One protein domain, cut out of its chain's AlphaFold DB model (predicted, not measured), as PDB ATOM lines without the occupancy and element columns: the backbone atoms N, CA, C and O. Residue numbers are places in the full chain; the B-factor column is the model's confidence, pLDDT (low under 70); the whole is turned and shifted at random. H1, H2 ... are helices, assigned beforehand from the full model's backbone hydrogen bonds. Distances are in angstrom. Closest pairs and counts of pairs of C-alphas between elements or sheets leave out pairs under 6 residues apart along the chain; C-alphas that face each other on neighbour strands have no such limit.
ATOM      1  N   THR A 376     100.116 -12.315  33.300       85.81
ATOM      2  CA  THR A 376     101.265 -12.749  32.508       85.81
ATOM      3  C   THR A 376     100.799 -13.593  31.330       85.81
ATOM      4  O   THR A 376      99.952 -14.473  31.453       85.81
ATOM      5  N   SER A 377     101.343 -13.310  30.148       80.88
ATOM      6  CA  SER A 377     100.899 -13.933  28.891       80.88
ATOM      7  C   SER A 377     101.880 -14.962  28.314       80.88
ATOM      8  O   SER A 377     101.614 -15.565  27.266       80.88
ATOM      9  N   GLY A 378     103.005 -15.185  29.001       85.38
ATOM     10  CA  GLY A 378     104.108 -16.016  28.522       85.38
ATOM     11  C   GLY A 378     104.788 -15.459  27.260       85.38
ATOM     12  O   GLY A 378     104.434 -14.377  26.781       85.38
ATOM     13  N   PRO A 379     105.776 -16.185  26.709       91.69
ATOM     14  CA  PRO A 379     106.466 -15.774  25.494       91.69
ATOM     15  C   PRO A 379     105.561 -15.882  24.250       91.69
ATOM     16  O   PRO A 379     104.550 -16.602  24.272       91.69
ATOM     17  N   PRO A 380     105.925 -15.204  23.144       94.19
ATOM     18  CA  PRO A 380     105.240 -15.348  21.866       94.19
ATOM     19  C   PRO A 380     105.241 -16.800  21.374       94.19
ATOM     20  O   PRO A 380     106.289 -17.430  21.277       94.19
ATOM     21  N   ARG A 381     104.053 -17.335  21.077       93.88
ATOM     22  CA  ARG A 381     103.862 -18.739  20.658       93.88
ATOM     23  C   ARG A 381     102.682 -18.968  19.718       93.88
ATOM     24  O   ARG A 381     102.502 -20.076  19.220       93.88
ATOM     25  N   PHE A 382     101.832 -17.963  19.537       96.00
ATOM     26  CA  PHE A 382     100.596 -18.102  18.784       96.00
ATOM     27  C   PHE A 382     100.806 -17.804  17.310       96.00
ATOM     28  O   PHE A 382     101.562 -16.900  16.946       96.00
ATOM     29  N   TYR A 383     100.078 -18.533  16.473       97.50
ATOM     30  CA  TYR A 383     100.052 -18.299  15.040       97.50
ATOM     31  C   TYR A 383      99.037 -17.216  14.693       97.50
ATOM     32  O   TYR A 383      97.865 -17.319  15.054       97.50
ATOM     33  N   ALA A 384      99.475 -16.199  13.958       96.06
ATOM     34  CA  ALA A 384      98.622 -15.148  13.426       96.06
ATOM     35  C   ALA A 384      98.663 -15.203  11.889       96.06
ATOM     36  O   ALA A 384      99.703 -14.879  11.323       96.06
ATOM     37  N   PRO A 385      97.568 -15.562  11.186       95.12
ATOM     38  CA  PRO A 385      97.534 -15.685   9.715       95.12
ATOM     39  C   PRO A 385      97.699 -14.372   8.912       95.12
ATOM     40  O   PRO A 385      97.333 -14.299   7.740       95.12
ATOM     41  N   TRP A 386      98.199 -13.325   9.560       94.38
ATOM     42  CA  TRP A 386      98.446 -11.984   9.033       94.38
ATOM     43  C   TRP A 386      99.840 -11.455   9.407       94.38
ATOM     44  O   TRP A 386     100.167 -10.314   9.084       94.38
ATOM     45  N   ARG A 387     100.654 -12.240  10.127       93.75
ATOM     46  CA  ARG A 387     102.001 -11.857  10.567       93.75
ATOM     47  C   ARG A 387     102.979 -13.024  10.417       93.75
ATOM     48  O   ARG A 387     102.624 -14.155  10.747       93.75
ATOM     49  N   PRO A 388     104.232 -12.750  10.012       93.81
ATOM     50  CA  PRO A 388     105.245 -13.787   9.835       93.81
ATOM     51  C   PRO A 388     105.864 -14.268  11.158       93.81
ATOM     52  O   PRO A 388     106.491 -15.322  11.177       93.81
ATOM     53  N   ASP A 389     105.706 -13.523  12.256       93.94
ATOM     54  CA  ASP A 389     106.285 -13.825  13.570       93.94
ATOM     55  C   ASP A 389     105.265 -14.442  14.554       93.94
ATOM     56  O   ASP A 389     104.066 -14.147  14.467       93.94
ATOM     57  N   PRO A 390     105.696 -15.288  15.513       96.12
ATOM     58  CA  PRO A 390     104.840 -15.775  16.587       96.12
ATOM     59  C   PRO A 390     104.362 -14.620  17.464       96.12
ATOM     60  O   PRO A 390     105.114 -13.697  17.775       96.12
ATOM     61  N   ARG A 391     103.110 -14.683  17.918       96.12
ATOM     62  CA  ARG A 391     102.498 -13.625  18.732       96.12
ATOM     63  C   ARG A 391     102.361 -14.056  20.186       96.12
ATOM     64  O   ARG A 391     102.136 -15.230  20.479       96.12
ATOM     65  N   ALA A 392     102.499 -13.108  21.109       95.44
ATOM     66  CA  ALA A 392     102.058 -13.287  22.492       95.44
ATOM     67  C   ALA A 392     100.523 -13.213  22.569       95.44
ATOM     68  O   ALA A 392      99.887 -12.666  21.665       95.44
ATOM     69  N   LEU A 393      99.925 -13.723  23.652       96.06
ATOM     70  CA  LEU A 393      98.464 -13.751  23.823       96.06
ATOM     71  C   LEU A 393      97.783 -12.374  23.627       96.06
ATOM     72  O   LEU A 393      96.807 -12.320  22.875       96.06
ATOM     73  N   PRO A 394      98.293 -11.253  24.188       95.75
ATOM     74  CA  PRO A 394      97.689  -9.939  23.984       95.75
ATOM     75  C   PRO A 394      97.727  -9.527  22.518       95.75
ATOM     76  O   PRO A 394      96.735  -9.069  21.963       95.75
ATOM     77  N   ALA A 395      98.859  -9.765  21.858       95.31
ATOM     78  CA  ALA A 395      99.029  -9.438  20.453       95.31
ATOM     79  C   ALA A 395      98.120 -10.273  19.535       95.31
ATOM     80  O   ALA A 395      97.654  -9.760  18.518       95.31
ATOM     81  N   LEU A 396      97.848 -11.537  19.884       97.62
ATOM     82  CA  LEU A 396      96.870 -12.357  19.171       97.62
ATOM     83  C   LEU A 396      95.447 -11.813  19.358       97.62
ATOM     84  O   LEU A 396      94.722 -11.704  18.369       97.62
ATOM     85  N   LEU A 397      95.055 -11.452  20.588       98.25
ATOM     86  CA  LEU A 397      93.739 -10.867  20.871       98.25
ATOM     87  C   LEU A 397      93.532  -9.571  20.078       98.25
ATOM     88  O   LEU A 397      92.542  -9.447  19.358       98.25
ATOM     89  N   HIS A 398      94.504  -8.656  20.142       97.69
ATOM     90  CA  HIS A 398      94.477  -7.403  19.391       97.69
ATOM     91  C   HIS A 398      94.357  -7.637  17.887       97.69
ATOM     92  O   HIS A 398      93.483  -7.047  17.255       97.69
ATOM     93  N   GLY A 399      95.196  -8.505  17.314       97.81
ATOM     94  CA  GLY A 399      95.139  -8.813  15.884       97.81
ATOM     95  C   GLY A 399      93.799  -9.428  15.480       97.81
ATOM     96  O   GLY A 399      93.189  -8.996  14.510       97.81
ATOM     97  N   THR A 400      93.293 -10.382  16.262       98.69
ATOM     98  CA  THR A 400      92.018 -11.053  15.971       98.69
ATOM     99  C   THR A 400      90.849 -10.067  15.988       98.69
ATOM    100  O   THR A 400      89.999 -10.118  15.102       98.69
ATOM    101  N   TYR A 401      90.829  -9.132  16.944       98.75
ATOM    102  CA  TYR A 401      89.800  -8.095  17.027       98.75
ATOM    103  C   TYR A 401      89.882  -7.082  15.872       98.75
ATOM    104  O   TYR A 401      88.864  -6.752  15.261       98.75
ATOM    105  N   ALA A 402      91.090  -6.650  15.495       98.38
ATOM    106  CA  ALA A 402      91.277  -5.761  14.350       98.38
ATOM    107  C   ALA A 402      90.859  -6.415  13.026       98.38
ATOM    108  O   ALA A 402      90.077  -5.842  12.262       98.38
ATOM    109  N   PHE A 403      91.276  -7.662  12.791       98.50
ATOM    110  CA  PHE A 403      90.875  -8.404  11.598       98.50
ATOM    111  C   PHE A 403      89.398  -8.824  11.605       98.50
ATOM    112  O   PHE A 403      88.830  -9.016  10.528       98.50
ATOM    113  N   LEU A 404      88.728  -8.899  12.764       98.69
ATOM    114  CA  LEU A 404      87.265  -9.000  12.818       98.69
ATOM    115  C   LEU A 404      86.618  -7.743  12.215       98.69
ATOM    116  O   LEU A 404      85.713  -7.862  11.387       98.69
ATOM    117  N   GLY A 405      87.123  -6.551  12.549       98.25
ATOM    118  CA  GLY A 405      86.703  -5.292  11.926       98.25
ATOM    119  C   GLY A 405      86.923  -5.278  10.411       98.25
ATOM    120  O   GLY A 405      85.993  -4.977   9.661       98.25
ATOM    121  N   VAL A 406      88.109  -5.694   9.954       98.44
ATOM    122  CA  VAL A 406      88.440  -5.834   8.520       98.44
ATOM    123  C   VAL A 406      87.511  -6.835   7.823       98.44
ATOM    124  O   VAL A 406      87.006  -6.570   6.732       98.44
ATOM    125  N   THR A 407      87.213  -7.966   8.464       98.56
ATOM    126  CA  THR A 407      86.262  -8.956   7.935       98.56
ATOM    127  C   THR A 407      84.865  -8.349   7.794       98.56
ATOM    128  O   THR A 407      84.219  -8.531   6.763       98.56
ATOM    129  N   GLY A 408      84.409  -7.585   8.792       97.88
ATOM    130  CA  GLY A 408      83.132  -6.871   8.753       97.88
ATOM    131  C   GLY A 408      83.079  -5.766   7.693       97.88
ATOM    132  O   GLY A 408      82.022  -5.538   7.098       97.88
ATOM    133  N   PHE A 409      84.209  -5.110   7.413       98.31
ATOM    134  CA  PHE A 409      84.350  -4.181   6.294       98.31
ATOM    135  C   PHE A 409      84.138  -4.916   4.965       98.31
ATOM    136  O   PHE A 409      83.165  -4.643   4.264       98.31
ATOM    137  N   TRP A 410      84.938  -5.937   4.656       98.19
ATOM    138  CA  TRP A 410      84.793  -6.674   3.394       98.19
ATOM    139  C   TRP A 410      83.468  -7.430   3.278       98.19
ATOM    140  O   TRP A 410      82.947  -7.616   2.176       98.19
ATOM    141  N   TYR A 411      82.857  -7.798   4.410       97.25
ATOM    142  CA  TYR A 411      81.517  -8.369   4.429       97.25
ATOM    143  C   TYR A 411      80.472  -7.439   3.783       97.25
ATOM    144  O   TYR A 411      79.556  -7.911   3.107       97.25
ATOM    145  N   ARG A 412      80.601  -6.124   3.967       96.62
ATOM    146  CA  ARG A 412      79.704  -5.130   3.361       96.62
ATOM    147  C   ARG A 412      80.245  -4.622   2.029       96.62
ATOM    148  O   ARG A 412      79.539  -4.684   1.024       96.62
ATOM    149  N   GLN A 413      81.513  -4.214   2.006       96.81
ATOM    150  CA  GLN A 413      82.123  -3.515   0.876       96.81
ATOM    151  C   GLN A 413      82.080  -4.330  -0.418       96.81
ATOM    152  O   GLN A 413      81.823  -3.771  -1.481       96.81
ATOM    153  N   ARG A 414      82.209  -5.665  -0.347       95.62
ATOM    154  CA  ARG A 414      82.195  -6.537  -1.536       95.62
ATOM    155  C   ARG A 414      80.943  -6.420  -2.417       95.62
ATOM    156  O   ARG A 414      80.993  -6.817  -3.576       95.62
ATOM    157  N   HIS A 415      79.832  -5.898  -1.890       95.38
ATOM    158  CA  HIS A 415      78.591  -5.687  -2.653       95.38
ATOM    159  C   HIS A 415      78.552  -4.343  -3.393       95.38
ATOM    160  O   HIS A 415      77.790  -4.186  -4.353       95.38
ATOM    161  N   HIS A 416      79.386  -3.393  -2.974       94.06
ATOM    162  CA  HIS A 416      79.529  -2.068  -3.581       94.06
ATOM    163  C   HIS A 416      80.590  -2.044  -4.685       94.06
ATOM    164  O   HIS A 416      80.532  -1.201  -5.576       94.06
ATOM    165  N   GLU A 417      81.516  -2.997  -4.664       94.88
ATOM    166  CA  GLU A 417      82.573  -3.119  -5.661       94.88
ATOM    167  C   GLU A 417      82.065  -3.654  -7.011       94.88
ATOM    168  O   GLU A 417      81.043  -4.350  -7.106       94.88
ATOM    169  N   ARG A 418      82.803  -3.337  -8.083       94.12
ATOM    170  CA  ARG A 418      82.509  -3.753  -9.466       94.12
ATOM    171  C   ARG A 418      83.774  -4.245 -10.175       94.12
ATOM    172  O   ARG A 418      84.889  -3.928  -9.768       94.12
ATOM    173  N   GLY A 419      83.598  -5.042 -11.232       94.62
ATOM    174  CA  GLY A 419      84.704  -5.553 -12.050       94.62
ATOM    175  C   GLY A 419      85.758  -6.312 -11.234       94.62
ATOM    176  O   GLY A 419      85.423  -7.139 -10.385       94.62
ATOM    177  N   ARG A 420      87.038  -6.012 -11.480       94.50
ATOM    178  CA  ARG A 420      88.174  -6.632 -10.779       94.50
ATOM    179  C   ARG A 420      88.134  -6.399  -9.263       94.50
ATOM    180  O   ARG A 420      88.332  -7.348  -8.509       94.50
ATOM    181  N   SER A 421      87.787  -5.191  -8.822       94.38
ATOM    182  CA  SER A 421      87.684  -4.849  -7.397       94.38
ATOM    183  C   SER A 421      86.634  -5.689  -6.666       94.38
ATOM    184  O   SER A 421      86.813  -6.011  -5.493       94.38
ATOM    185  N   ALA A 422      85.560  -6.103  -7.353       96.00
ATOM    186  CA  ALA A 422      84.551  -6.988  -6.769       96.00
ATOM    187  C   ALA A 422      85.116  -8.376  -6.470       96.00
ATOM    188  O   ALA A 422      84.851  -8.932  -5.406       96.00
ATOM    189  N   PHE A 423      85.920  -8.929  -7.380       97.38
ATOM    190  CA  PHE A 423      86.593 -10.202  -7.145       97.38
ATOM    191  C   PHE A 423      87.598 -10.099  -5.990       97.38
ATOM    192  O   PHE A 423      87.570 -10.932  -5.086       97.38
ATOM    193  N   GLU A 424      88.423  -9.048  -5.971       96.94
ATOM    194  CA  GLU A 424      89.386  -8.790  -4.890       96.94
ATOM    195  C   GLU A 424      88.691  -8.685  -3.525       96.94
ATOM    196  O   GLU A 424      89.081  -9.364  -2.580       96.94
ATOM    197  N   ALA A 425      87.584  -7.944  -3.429       97.25
ATOM    198  CA  ALA A 425      86.825  -7.822  -2.185       97.25
ATOM    199  C   ALA A 425      86.213  -9.153  -1.701       97.25
ATOM    200  O   ALA A 425      86.102  -9.386  -0.495       97.25
ATOM    201  N   GLN A 426      85.824 -10.044  -2.620       97.88
ATOM    202  CA  GLN A 426      85.367 -11.398  -2.276       97.88
ATOM    203  C   GLN A 426      86.522 -12.260  -1.740       97.88
ATOM    204  O   GLN A 426      86.327 -12.994  -0.769       97.88
ATOM    205  N   VAL A 427      87.717 -12.146  -2.336       98.12
ATOM    206  CA  VAL A 427      88.940 -12.818  -1.857       98.12
ATOM    207  C   VAL A 427      89.298 -12.330  -0.456       98.12
ATOM    208  O   VAL A 427      89.487 -13.154   0.439       98.12
ATOM    209  N   GLU A 428      89.329 -11.015  -0.237       97.94
ATOM    210  CA  GLU A 428      89.644 -10.415   1.063       97.94
ATOM    211  C   GLU A 428      88.638 -10.844   2.143       97.94
ATOM    212  O   GLU A 428      89.034 -11.281   3.225       97.94
ATOM    213  N   PHE A 429      87.333 -10.827   1.841       98.19
ATOM    214  CA  PHE A 429      86.311 -11.314   2.771       98.19
ATOM    215  C   PHE A 429      86.521 -12.792   3.149       98.19
ATOM    216  O   PHE A 429      86.504 -13.137   4.333       98.19
ATOM    217  N   ALA A 430      86.739 -13.666   2.160       97.81
ATOM    218  CA  ALA A 430      86.975 -15.090   2.394       97.81
ATOM    219  C   ALA A 430      88.254 -15.349   3.201       97.81
ATOM    220  O   ALA A 430      88.234 -16.136   4.153       97.81
ATOM    221  N   ARG A 431      89.341 -14.652   2.852       97.94
ATOM    222  CA  ARG A 431      90.646 -14.743   3.511       97.94
ATOM    223  C   ARG A 431      90.544 -14.361   4.982       97.94
ATOM    224  O   ARG A 431      90.913 -15.155   5.848       97.94
ATOM    225  N   TRP A 432      90.033 -13.165   5.277       98.00
ATOM    226  CA  TRP A 432      90.030 -12.658   6.648       98.00
ATOM    227  C   TRP A 432      89.047 -13.392   7.542       98.00
ATOM    228  O   TRP A 432      89.387 -13.701   8.682       98.00
ATOM    229  N   ARG A 433      87.896 -13.813   7.012       96.56
ATOM    230  CA  ARG A 433      86.964 -14.666   7.754       96.56
ATOM    231  C   ARG A 433      87.620 -15.958   8.251       96.56
ATOM    232  O   ARG A 433      87.437 -16.332   9.410       96.56
ATOM    233  N   ALA A 434      88.378 -16.641   7.393       96.81
ATOM    234  CA  ALA A 434      89.081 -17.867   7.770       96.81
ATOM    235  C   ALA A 434      90.262 -17.591   8.719       96.81
ATOM    236  O   ALA A 434      90.443 -18.311   9.700       96.81
ATOM    237  N   ALA A 435      91.022 -16.519   8.478       97.75
ATOM    238  CA  ALA A 435      92.127 -16.102   9.339       97.75
ATOM    239  C   ALA A 435      91.675 -15.771  10.771       97.75
ATOM    240  O   ALA A 435      92.265 -16.259  11.737       97.75
ATOM    241  N   VAL A 436      90.611 -14.974  10.921       98.44
ATOM    242  CA  VAL A 436      90.056 -14.586  12.228       98.44
ATOM    243  C   VAL A 436      89.568 -15.813  12.988       98.44
ATOM    244  O   VAL A 436      89.816 -15.912  14.187       98.44
ATOM    245  N   ARG A 437      88.952 -16.788  12.303       97.69
ATOM    246  CA  ARG A 437      88.536 -18.053  12.928       97.69
ATOM    247  C   ARG A 437      89.707 -18.768  13.608       97.69
ATOM    248  O   ARG A 437      89.597 -19.115  14.777       97.69
ATOM    249  N   VAL A 438      90.854 -18.881  12.934       97.50
ATOM    250  CA  VAL A 438      92.068 -19.489  13.518       97.50
ATOM    251  C   VAL A 438      92.582 -18.719  14.739       97.50
ATOM    252  O   VAL A 438      93.061 -19.329  15.697       97.50
ATOM    253  N   GLY A 439      92.484 -17.386  14.737       97.94
ATOM    254  CA  GLY A 439      92.810 -16.567  15.909       97.94
ATOM    255  C   GLY A 439      91.869 -16.833  17.088       97.94
ATOM    256  O   GLY A 439      92.327 -17.093  18.201       97.94
ATOM    257  N   LEU A 440      90.557 -16.842  16.836       98.38
ATOM    258  CA  LEU A 440      89.528 -17.086  17.853       98.38
ATOM    259  C   LEU A 440      89.622 -18.484  18.470       98.38
ATOM    260  O   LEU A 440      89.509 -18.611  19.687       98.38
ATOM    261  N   ASP A 441      89.857 -19.515  17.659       97.44
ATOM    262  CA  ASP A 441      89.972 -20.895  18.141       97.44
ATOM    263  C   ASP A 441      91.177 -21.057  19.078       97.44
ATOM    264  O   ASP A 441      91.070 -21.686  20.130       97.44
ATOM    265  N   GLN A 442      92.309 -20.423  18.750       97.38
ATOM    266  CA  GLN A 442      93.479 -20.394  19.632       97.38
ATOM    267  C   GLN A 442      93.206 -19.635  20.937       97.38
ATOM    268  O   GLN A 442      93.602 -20.112  21.998       97.38
ATOM    269  N   LEU A 443      92.524 -18.484  20.873       97.56
ATOM    270  CA  LEU A 443      92.168 -17.694  22.058       97.56
ATOM    271  C   LEU A 443      91.221 -18.462  22.991       97.56
ATOM    272  O   LEU A 443      91.427 -18.468  24.199       97.56
ATOM    273  N   LEU A 444      90.201 -19.135  22.450       97.00
ATOM    274  CA  LEU A 444      89.235 -19.907  23.244       97.00
ATOM    275  C   LEU A 444      89.811 -21.209  23.803       97.00
ATOM    276  O   LEU A 444      89.289 -21.723  24.790       97.00
ATOM    277  N   ALA A 445      90.865 -21.739  23.181       95.19
ATOM    278  CA  ALA A 445      91.589 -22.903  23.674       95.19
ATOM    279  C   ALA A 445      92.624 -22.559  24.761       95.19
ATOM    280  O   ALA A 445      93.211 -23.481  25.326       95.19
ATOM    281  N   GLU A 446      92.878 -21.275  25.038       94.50
ATOM    282  CA  GLU A 446      93.853 -20.840  26.039       94.50
ATOM    283  C   GLU A 446      93.260 -20.931  27.460       94.50
ATOM    284  O   GLU A 446      92.388 -20.131  27.809       94.50
ATOM    285  N   PRO A 447      93.741 -21.848  28.323       90.81
ATOM    286  CA  PRO A 447      93.165 -22.042  29.658       90.81
ATOM    287  C   PRO A 447      93.393 -20.852  30.595       90.81
ATOM    288  O   PRO A 447      92.640 -20.665  31.545       90.81
ATOM    289  N   ALA A 448      94.428 -20.048  30.332       89.25
ATOM    290  CA  ALA A 448      94.764 -18.871  31.123       89.25
ATOM    291  C   ALA A 448      93.858 -17.658  30.837       89.25
ATOM    292  O   ALA A 448      94.046 -16.605  31.446       89.25
ATOM    293  N   LEU A 449      92.908 -17.756  29.900       94.19
ATOM    294  CA  LEU A 449      92.045 -16.636  29.540       94.19
ATOM    295  C   LEU A 449      91.003 -16.363  30.650       94.19
ATOM    296  O   LEU A 449      90.188 -17.242  30.942       94.19
ATOM    297  N   PRO A 450      90.960 -15.151  31.244       95.25
ATOM    298  CA  PRO A 450      89.988 -14.822  32.286       95.25
ATOM    299  C   PRO A 450      88.531 -14.918  31.800       95.25
ATOM    300  O   PRO A 450      88.273 -14.770  30.601       95.25
ATOM    301  N   PRO A 451      87.538 -15.063  32.702       95.56
ATOM    302  CA  PRO A 451      86.128 -15.207  32.323       95.56
ATOM    303  C   PRO A 451      85.588 -14.088  31.419       95.56
ATOM    304  O   PRO A 451      84.872 -14.370  30.452       95.56
ATOM    305  N   LEU A 452      85.949 -12.828  31.697       96.19
ATOM    306  CA  LEU A 452      85.566 -11.684  30.860       96.19
ATOM    307  C   LEU A 452      86.281 -11.710  29.504       96.19
ATOM    308  O   LEU A 452      85.629 -11.499  28.485       96.19
ATOM    309  N   GLY A 453      87.565 -12.080  29.470       97.62
ATOM    310  CA  GLY A 453      88.299 -12.348  28.231       97.62
ATOM    311  C   GLY A 453      87.610 -13.403  27.368       97.62
ATOM    312  O   GLY A 453      87.292 -13.160  26.206       97.62
ATOM    313  N   ALA A 454      87.270 -14.550  27.954       97.88
ATOM    314  CA  ALA A 454      86.582 -15.629  27.254       97.88
ATOM    315  C   ALA A 454      85.187 -15.209  26.761       97.88
ATOM    316  O   ALA A 454      84.767 -15.603  25.672       97.88
ATOM    317  N   ARG A 455      84.462 -14.385  27.531       98.12
ATOM    318  CA  ARG A 455      83.176 -13.809  27.108       98.12
ATOM    319  C   ARG A 455      83.347 -12.847  25.931       98.12
ATOM    320  O   ARG A 455      82.556 -12.923  24.994       98.12
ATOM    321  N   PHE A 456      84.370 -11.998  25.959       98.62
ATOM    322  CA  PHE A 456      84.689 -11.080  24.868       98.62
ATOM    323  C   PHE A 456      85.002 -11.849  23.577       98.62
ATOM    324  O   PHE A 456      84.401 -11.603  22.533       98.62
ATOM    325  N   VAL A 457      85.859 -12.872  23.666       98.75
ATOM    326  CA  VAL A 457      86.227 -13.716  22.519       98.75
ATOM    327  C   VAL A 457      85.035 -14.508  21.972       98.75
ATOM    328  O   VAL A 457      84.903 -14.658  20.757       98.75
ATOM    329  N   ARG A 458      84.113 -14.963  22.831       98.62
ATOM    330  CA  ARG A 458      82.855 -15.573  22.373       98.62
ATOM    331  C   ARG A 458      81.979 -14.590  21.593       98.62
ATOM    332  O   ARG A 458      81.498 -14.973  20.536       98.62
ATOM    333  N   GLY A 459      81.854 -13.336  22.032       98.56
ATOM    334  CA  GLY A 459      81.123 -12.306  21.276       98.56
ATOM    335  C   GLY A 459      81.708 -12.055  19.879       98.56
ATOM    336  O   GLY A 459      80.964 -11.955  18.896       98.56
ATOM    337  N   MET A 460      83.042 -12.066  19.762       98.81
ATOM    338  CA  MET A 460      83.721 -11.991  18.461       98.81
ATOM    339  C   MET A 460      83.381 -13.205  17.585       98.81
ATOM    340  O   MET A 460      83.081 -13.062  16.397       98.81
ATOM    341  N   ARG A 461      83.391 -14.409  18.171       98.62
ATOM    342  CA  ARG A 461      83.044 -15.657  17.476       98.62
ATOM    343  C   ARG A 461      81.594 -15.683  17.010       98.62
ATOM    344  O   ARG A 461      81.347 -16.113  15.886       98.62
ATOM    345  N   ASP A 462      80.661 -15.208  17.825       98.19
ATOM    346  CA  ASP A 462      79.241 -15.150  17.471       98.19
ATOM    347  C   ASP A 462      79.021 -14.211  16.276       98.19
ATOM    348  O   ASP A 462      78.297 -14.546  15.337       98.19
ATOM    349  N   THR A 463      79.739 -13.084  16.247       98.00
ATOM    350  CA  THR A 463      79.742 -12.158  15.105       98.00
ATOM    351  C   THR A 463      80.310 -12.815  13.848       98.00
ATOM    352  O   THR A 463      79.678 -12.784  12.788       98.00
ATOM    353  N   LEU A 464      81.470 -13.472  13.958       97.75
ATOM    354  CA  LEU A 464      82.077 -14.172  12.828       97.75
ATOM    355  C   LEU A 464      81.167 -15.289  12.293       97.75
ATOM    356  O   LEU A 464      81.060 -15.462  11.080       97.75
ATOM    357  N   ALA A 465      80.470 -16.016  13.172       95.75
ATOM    358  CA  ALA A 465      79.557 -17.094  12.794       95.75
ATOM    359  C   ALA A 465      78.405 -16.611  11.896       95.75
ATOM    360  O   ALA A 465      77.988 -17.342  10.993       95.75
ATOM    361  N   LEU A 466      77.925 -15.374  12.082       93.88
ATOM    362  CA  LEU A 466      76.940 -14.760  11.185       93.88
ATOM    363  C   LEU A 466      77.513 -14.576   9.774       93.88
ATOM    364  O   LEU A 466      76.861 -14.915   8.784       93.88
ATOM    365  N   TRP A 467      78.752 -14.093   9.667       94.56
ATOM    366  CA  TRP A 467      79.421 -13.875   8.381       94.56
ATOM    367  C   TRP A 467      79.882 -15.178   7.712       94.56
ATOM    368  O   TRP A 467      79.942 -15.257   6.483       94.56
ATOM    369  N   SER A 468      80.138 -16.235   8.483       90.25
ATOM    370  CA  SER A 468      80.458 -17.582   7.978       90.25
ATOM    371  C   SER A 468      79.354 -18.219   7.148       90.25
ATOM    372  O   SER A 468      79.648 -19.052   6.298       90.25
ATOM    373  N   ARG A 469      78.105 -17.769   7.294       89.69
ATOM    374  CA  ARG A 469      76.979 -18.242   6.470       89.69
ATOM    375  C   ARG A 469      76.942 -17.621   5.073       89.69
ATOM    376  O   ARG A 469      76.203 -18.091   4.211       89.69
ATOM    377  N   ALA A 470      77.692 -16.544   4.840       92.25
ATOM    378  CA  ALA A 470      77.658 -15.847   3.566       92.25
ATOM    379  C   ALA A 470      78.423 -16.604   2.480       92.25
ATOM    380  O   ALA A 470      79.576 -17.000   2.672       92.25
ATOM    381  N   ARG A 471      77.777 -16.750   1.320       92.00
ATOM    382  CA  ARG A 471      78.375 -17.354   0.130       92.00
ATOM    383  C   ARG A 471      79.452 -16.449  -0.456       92.00
ATOM    384  O   ARG A 471      79.303 -15.223  -0.463       92.00
ATOM    385  N   VAL A 472      80.498 -17.085  -0.968       94.19
ATOM    386  CA  VAL A 472      81.596 -16.457  -1.700       94.19
ATOM    387  C   VAL A 472      81.833 -17.293  -2.956       94.19
ATOM    388  O   VAL A 472      81.804 -18.514  -2.844       94.19
ATOM    389  N   PRO A 473      82.043 -16.688  -4.140       94.56
ATOM    390  CA  PRO A 473      82.321 -17.448  -5.353       94.56
ATOM    391  C   PRO A 473      83.527 -18.379  -5.191       94.56
ATOM    392  O   PRO A 473      84.582 -17.950  -4.719       94.56
ATOM    393  N   HIS A 474      83.399 -19.617  -5.669       94.06
ATOM    394  CA  HIS A 474      84.424 -20.654  -5.544       94.06
ATOM    395  C   HIS A 474      85.832 -20.194  -5.970       94.06
ATOM    396  O   HIS A 474      86.812 -20.436  -5.267       94.06
ATOM    397  N   ALA A 475      85.945 -19.451  -7.076       95.69
ATOM    398  CA  ALA A 475      87.225 -18.919  -7.553       95.69
ATOM    399  C   ALA A 475      87.893 -17.945  -6.560       95.69
ATOM    400  O   ALA A 475      89.117 -17.946  -6.411       95.69
ATOM    401  N   ALA A 476      87.105 -17.130  -5.853       96.38
ATOM    402  CA  ALA A 476      87.625 -16.236  -4.821       96.38
ATOM    403  C   ALA A 476      88.062 -17.031  -3.580       96.38
ATOM    404  O   ALA A 476      89.130 -16.764  -3.026       96.38
ATOM    405  N   CYS A 477      87.301 -18.064  -3.202       95.56
ATOM    406  CA  CYS A 477      87.675 -18.981  -2.127       95.56
ATOM    407  C   CYS A 477      89.003 -19.700  -2.409       95.56
ATOM    408  O   CYS A 477      89.878 -19.732  -1.548       95.56
ATOM    409  N   GLN A 478      89.198 -20.218  -3.625       95.88
ATOM    410  CA  GLN A 478      90.455 -20.861  -4.025       95.88
ATOM    411  C   GLN A 478      91.653 -19.905  -3.919       95.88
ATOM    412  O   GLN A 478      92.715 -20.292  -3.435       95.88
ATOM    413  N   THR A 479      91.491 -18.648  -4.344       97.69
ATOM    414  CA  THR A 479      92.554 -17.636  -4.225       97.69
ATOM    415  C   THR A 479      92.853 -17.298  -2.768       97.69
ATOM    416  O   THR A 479      94.019 -17.283  -2.382       97.69
ATOM    417  N   ALA A 480      91.827 -17.103  -1.938       97.44
ATOM    418  CA  ALA A 480      92.004 -16.864  -0.507       97.44
ATOM    419  C   ALA A 480      92.693 -18.045   0.205       97.44
ATOM    420  O   ALA A 480      93.582 -17.829   1.029       97.44
ATOM    421  N   ALA A 481      92.332 -19.283  -0.145       96.44
ATOM    422  CA  ALA A 481      92.953 -20.488   0.399       96.44
ATOM    423  C   ALA A 481      94.442 -20.580   0.036       96.44
ATOM    424  O   ALA A 481      95.253 -20.865   0.914       96.44
ATOM    425  N   ARG A 482      94.815 -20.263  -1.215       97.31
ATOM    426  CA  ARG A 482      96.226 -20.188  -1.636       97.31
ATOM    427  C   ARG A 482      97.010 -19.162  -0.819       97.31
ATOM    428  O   ARG A 482      98.013 -19.523  -0.220       97.31
ATOM    429  N   LEU A 483      96.500 -17.935  -0.686       97.31
ATOM    430  CA  LEU A 483      97.162 -16.880   0.098       97.31
ATOM    431  C   LEU A 483      97.405 -17.293   1.561       97.31
ATOM    432  O   LEU A 483      98.454 -16.992   2.133       97.31
ATOM    433  N   LEU A 484      96.444 -17.987   2.179       97.00
ATOM    434  CA  LEU A 484      96.573 -18.483   3.553       97.00
ATOM    435  C   LEU A 484      97.534 -19.674   3.662       97.00
ATOM    436  O   LEU A 484      98.285 -19.750   4.637       97.00
ATOM    437  N   ALA A 485      97.528 -20.579   2.681       96.38
ATOM    438  CA  ALA A 485      98.447 -21.713   2.619       96.38
ATOM    439  C   ALA A 485      99.898 -21.254   2.411       96.38
ATOM    440  O   ALA A 485     100.796 -21.743   3.102       96.38
ATOM    441  N   ASP A 486     100.118 -20.272   1.535       96.94
ATOM    442  CA  ASP A 486     101.430 -19.673   1.278       96.94
ATOM    443  C   ASP A 486     101.961 -18.990   2.543       96.94
ATOM    444  O   ASP A 486     103.084 -19.261   2.979       96.94
ATOM    445  N   HIS A 487     101.121 -18.182   3.205       96.19
ATOM    446  CA  HIS A 487     101.470 -17.561   4.483       96.19
ATOM    447  C   HIS A 487     101.820 -18.607   5.548       96.19
ATOM    448  O   HIS A 487     102.846 -18.491   6.222       96.19
ATOM    449  N   ARG A 488     100.988 -19.645   5.708       95.81
ATOM    450  CA  ARG A 488     101.218 -20.713   6.692       95.81
ATOM    451  C   ARG A 488     102.523 -21.449   6.412       95.81
ATOM    452  O   ARG A 488     103.285 -21.685   7.344       95.81
ATOM    453  N   SER A 489     102.797 -21.762   5.148       96.38
ATOM    454  CA  SER A 489     104.022 -22.443   4.721       96.38
ATOM    455  C   SER A 489     105.256 -21.605   5.050       96.38
ATOM    456  O   SER A 489     106.152 -22.093   5.741       96.38
ATOM    457  N   ALA A 490     105.258 -20.323   4.665       96.31
ATOM    458  CA  ALA A 490     106.335 -19.388   4.990       96.31
ATOM    459  C   ALA A 490     106.537 -19.244   6.508       96.31
ATOM    460  O   ALA A 490     107.667 -19.301   6.995       96.31
ATOM    461  N   TRP A 491     105.444 -19.144   7.271       96.62
ATOM    462  CA  TRP A 491     105.499 -19.068   8.729       96.62
ATOM    463  C   TRP A 491     106.103 -20.336   9.342       96.62
ATOM    464  O   TRP A 491     106.984 -20.237  10.192       96.62
ATOM    465  N   THR A 492     105.673 -21.528   8.911       96.56
ATOM    466  CA  THR A 492     106.191 -22.798   9.453       96.56
ATOM    467  C   THR A 492     107.649 -23.046   9.089       96.56
ATOM    468  O   THR A 492     108.391 -23.610   9.892       96.56
ATOM    469  N   LEU A 493     108.077 -22.584   7.912       96.38
ATOM    470  CA  LEU A 493     109.474 -22.636   7.497       96.38
ATOM    471  C   LEU A 493     110.355 -21.758   8.398       96.38
ATOM    472  O   LEU A 493     111.445 -22.176   8.774       96.38
ATOM    473  N   ALA A 494     109.874 -20.567   8.765       96.06
ATOM    474  CA  ALA A 494     110.621 -19.619   9.590       96.06
ATOM    475  C   ALA A 494     110.577 -19.933  11.098       96.06
ATOM    476  O   ALA A 494     111.544 -19.654  11.803       96.06
ATOM    477  N   ASN A 495     109.475 -20.504  11.602       95.75
ATOM    478  CA  ASN A 495     109.194 -20.585  13.045       95.75
ATOM    479  C   ASN A 495     109.001 -22.014  13.581       95.75
ATOM    480  O   ASN A 495     108.800 -22.198  14.782       95.75
ATOM    481  N   GLY A 496     109.053 -23.029  12.716       93.81
ATOM    482  CA  GLY A 496     108.815 -24.425  13.079       93.81
ATOM    483  C   GLY A 496     107.350 -24.860  12.955       93.81
ATOM    484  O   GLY A 496     106.478 -24.134  12.474       93.81
ATOM    485  N   SER A 497     107.074 -26.104  13.348       91.44
ATOM    486  CA  SER A 497     105.760 -26.717  13.157       91.44
ATOM    487  C   SER A 497     104.702 -26.160  14.113       91.44
ATOM    488  O   SER A 497     104.937 -25.932  15.299       91.44
ATOM    489  N   LEU A 498     103.490 -25.975  13.587       91.38
ATOM    490  CA  LEU A 498     102.339 -25.564  14.382       91.38
ATOM    491  C   LEU A 498     101.774 -26.742  15.191       91.38
ATOM    492  O   LEU A 498     101.715 -27.865  14.677       91.38
ATOM    493  N   PRO A 499     101.282 -26.513  16.424       87.81
ATOM    494  CA  PRO A 499     100.537 -27.527  17.160       87.81
ATOM    495  C   PRO A 499      99.347 -28.045  16.345       87.81
ATOM    496  O   PRO A 499      98.637 -27.256  15.726       87.81
ATOM    497  N   ARG A 500      99.058 -29.355  16.412       82.62
ATOM    498  CA  ARG A 500      97.957 -29.994  15.649       82.62
ATOM    499  C   ARG A 500      96.584 -29.341  15.850       82.62
ATOM    500  O   ARG A 500      95.746 -29.414  14.965       82.62
ATOM    501  N   ARG A 501      96.361 -28.710  17.007       85.50
ATOM    502  CA  ARG A 501      95.121 -27.991  17.342       85.50
ATOM    503  C   ARG A 501      94.927 -26.677  16.574       85.50
ATOM    504  O   ARG A 501      93.827 -26.141  16.589       85.50
ATOM    505  N   VAL A 502      95.974 -26.133  15.950       89.12
ATOM    506  CA  VAL A 502      95.871 -24.917  15.133       89.12
ATOM    507  C   VAL A 502      95.337 -25.313  13.761       89.12
ATOM    508  O   VAL A 502      96.065 -25.894  12.952       89.12
ATOM    509  N   ALA A 503      94.058 -25.012  13.526       83.88
ATOM    510  CA  ALA A 503      93.367 -25.332  12.285       83.88
ATOM    511  C   ALA A 503      94.063 -24.720  11.057       83.88
ATOM    512  O   ALA A 503      94.676 -23.648  11.123       83.88
ATOM    513  N   ASP A 504      93.956 -25.408   9.921       87.00
ATOM    514  CA  ASP A 504      94.461 -24.899   8.652       87.00
ATOM    515  C   ASP A 504      93.466 -23.905   8.049       87.00
ATOM    516  O   ASP A 504      92.440 -24.300   7.493       87.00
ATOM    517  N   ALA A 505      93.790 -22.612   8.141       79.56
ATOM    518  CA  ALA A 505      92.957 -21.534   7.621       79.56
ATOM    519  C   ALA A 505      92.576 -21.728   6.140       79.56
ATOM    520  O   ALA A 505      91.495 -21.302   5.750       79.56
ATOM    521  N   ALA A 506      93.413 -22.381   5.325       78.50
ATOM    522  CA  ALA A 506      93.099 -22.643   3.921       78.50
ATOM    523  C   ALA A 506      91.929 -23.634   3.760       78.50
ATOM    524  O   ALA A 506      91.038 -23.409   2.941       78.50
ATOM    525  N   GLY A 507      91.878 -24.681   4.592       79.50
ATOM    526  CA  GLY A 507      90.768 -25.644   4.612       79.50
ATOM    527  C   GLY A 507      89.451 -25.029   5.097       79.50
ATOM    528  O   GLY A 507      88.373 -25.438   4.680       79.50
ATOM    529  N   LEU A 508      89.550 -23.976   5.909       83.38
ATOM    530  CA  LEU A 508      88.423 -23.250   6.489       83.38
ATOM    531  C   LEU A 508      87.715 -22.295   5.505       83.38
ATOM    532  O   LEU A 508      86.651 -21.767   5.838       83.38
ATOM    533  N   VAL A 509      88.282 -22.017   4.328       81.12
ATOM    534  CA  VAL A 509      87.748 -20.982   3.421       81.12
ATOM    535  C   VAL A 509      86.422 -21.402   2.771       81.12
ATOM    536  O   VAL A 509      85.508 -20.577   2.661       81.12
ATOM    537  N   CYS A 510      86.298 -22.678   2.388       71.69
ATOM    538  CA  CYS A 510      85.201 -23.199   1.558       71.69
ATOM    539  C   CYS A 510      84.139 -24.020   2.315       71.69
ATOM    540  O   CYS A 510      83.204 -24.503   1.687       71.69
ATOM    541  N   GLU A 511      84.239 -24.194   3.638       68.06
ATOM    542  CA  GLU A 511      83.376 -25.127   4.402       68.06
ATOM    543  C   GLU A 511      81.862 -24.845   4.313       68.06
ATOM    544  O   GLU A 511      81.048 -25.725   4.581       68.06
ATOM    545  N   ALA A 512      81.453 -23.637   3.914       54.25
ATOM    546  CA  ALA A 512      80.041 -23.304   3.714       54.25
ATOM    547  C   ALA A 512      79.439 -23.893   2.417       54.25
ATOM    548  O   ALA A 512      78.215 -23.940   2.294       54.25
ATOM    549  N   GLU A 513      80.269 -24.319   1.458       46.91
ATOM    550  CA  GLU A 513      79.823 -24.949   0.204       46.91
ATOM    551  C   GLU A 513      79.692 -26.475   0.336       46.91
ATOM    552  O   GLU A 513      78.826 -27.056  -0.304       46.91
ATOM    553  N   SER A 514      80.483 -27.116   1.204       43.88
ATOM    554  CA  SER A 514      80.541 -28.581   1.367       43.88
ATOM    555  C   SER A 514      79.470 -29.182   2.291       43.88
ATOM    556  O   SER A 514      79.406 -30.400   2.436       43.88
ATOM    557  N   LEU A 515      78.624 -28.355   2.911       41.97
ATOM    558  CA  LEU A 515      77.503 -28.783   3.764       41.97
ATOM    559  C   LEU A 515      76.147 -28.800   3.026       41.97
ATOM    560  O   LEU A 515      75.099 -28.720   3.673       41.97
ATOM    561  N   ARG A 516      76.141 -28.871   1.687       39.38
ATOM    562  CA  ARG A 516      74.928 -29.077   0.879       39.38
ATOM    563  C   ARG A 516      75.134 -30.090  -0.228       39.38
ATOM    564  O   ARG A 516      76.135 -29.945  -0.959       39.38
TER     565      ARG A 516
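This is residues 376 to 516 of the 516 residues of a protein of Actinomadura chibensis (UniProt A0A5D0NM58). H1, H2 and H3 form an up-and-down bundle, each helix running against the one before, and H4 packs by its first half on H2, slanting away. The 141 printed residues include four named helices, H1 to H4 in order, and no named strand: all helix, compact, radius of gyration of the C-alphas 15.0 A, spans 48 by 34 by 28 A.

H1, residues 393 to 413, and H2, residues 419 to 444, touch as a hairpin at a shallow tilt of 31 degrees; their closest C-alphas, Trp 410 and Phe 429, are 4.9 A apart. H2 touches H3, residues 451 to 468, with residues 433 to 444 alone, a hairpin; closest C-alphas Leu 444 and Ala 454, 6.4 A. H4, residues 474 to 495, touches H2 with residues 476 to 484 alone, at a steep tilt of 48 degrees, the same way; closest C-alphas Val 427 and Ala 476, 4.7 A. H4 is apart from H1 and H3. Every O i to N i+4 pair is within hydrogen-bond range in H1 and H4, 21 of 22 in H2, 13 of 14 in H3.

H1 begins at C-alpha 393 (98.464, -13.751, 23.823) and spans 30.0 A, H2 38.4 A, H3 25.1 A; H4, 31.0 A, ends at C-alpha 495 (109.194, -20.585, 13.045).

The printed part has no cut, and residues 511 to 516 have pLDDT under 70.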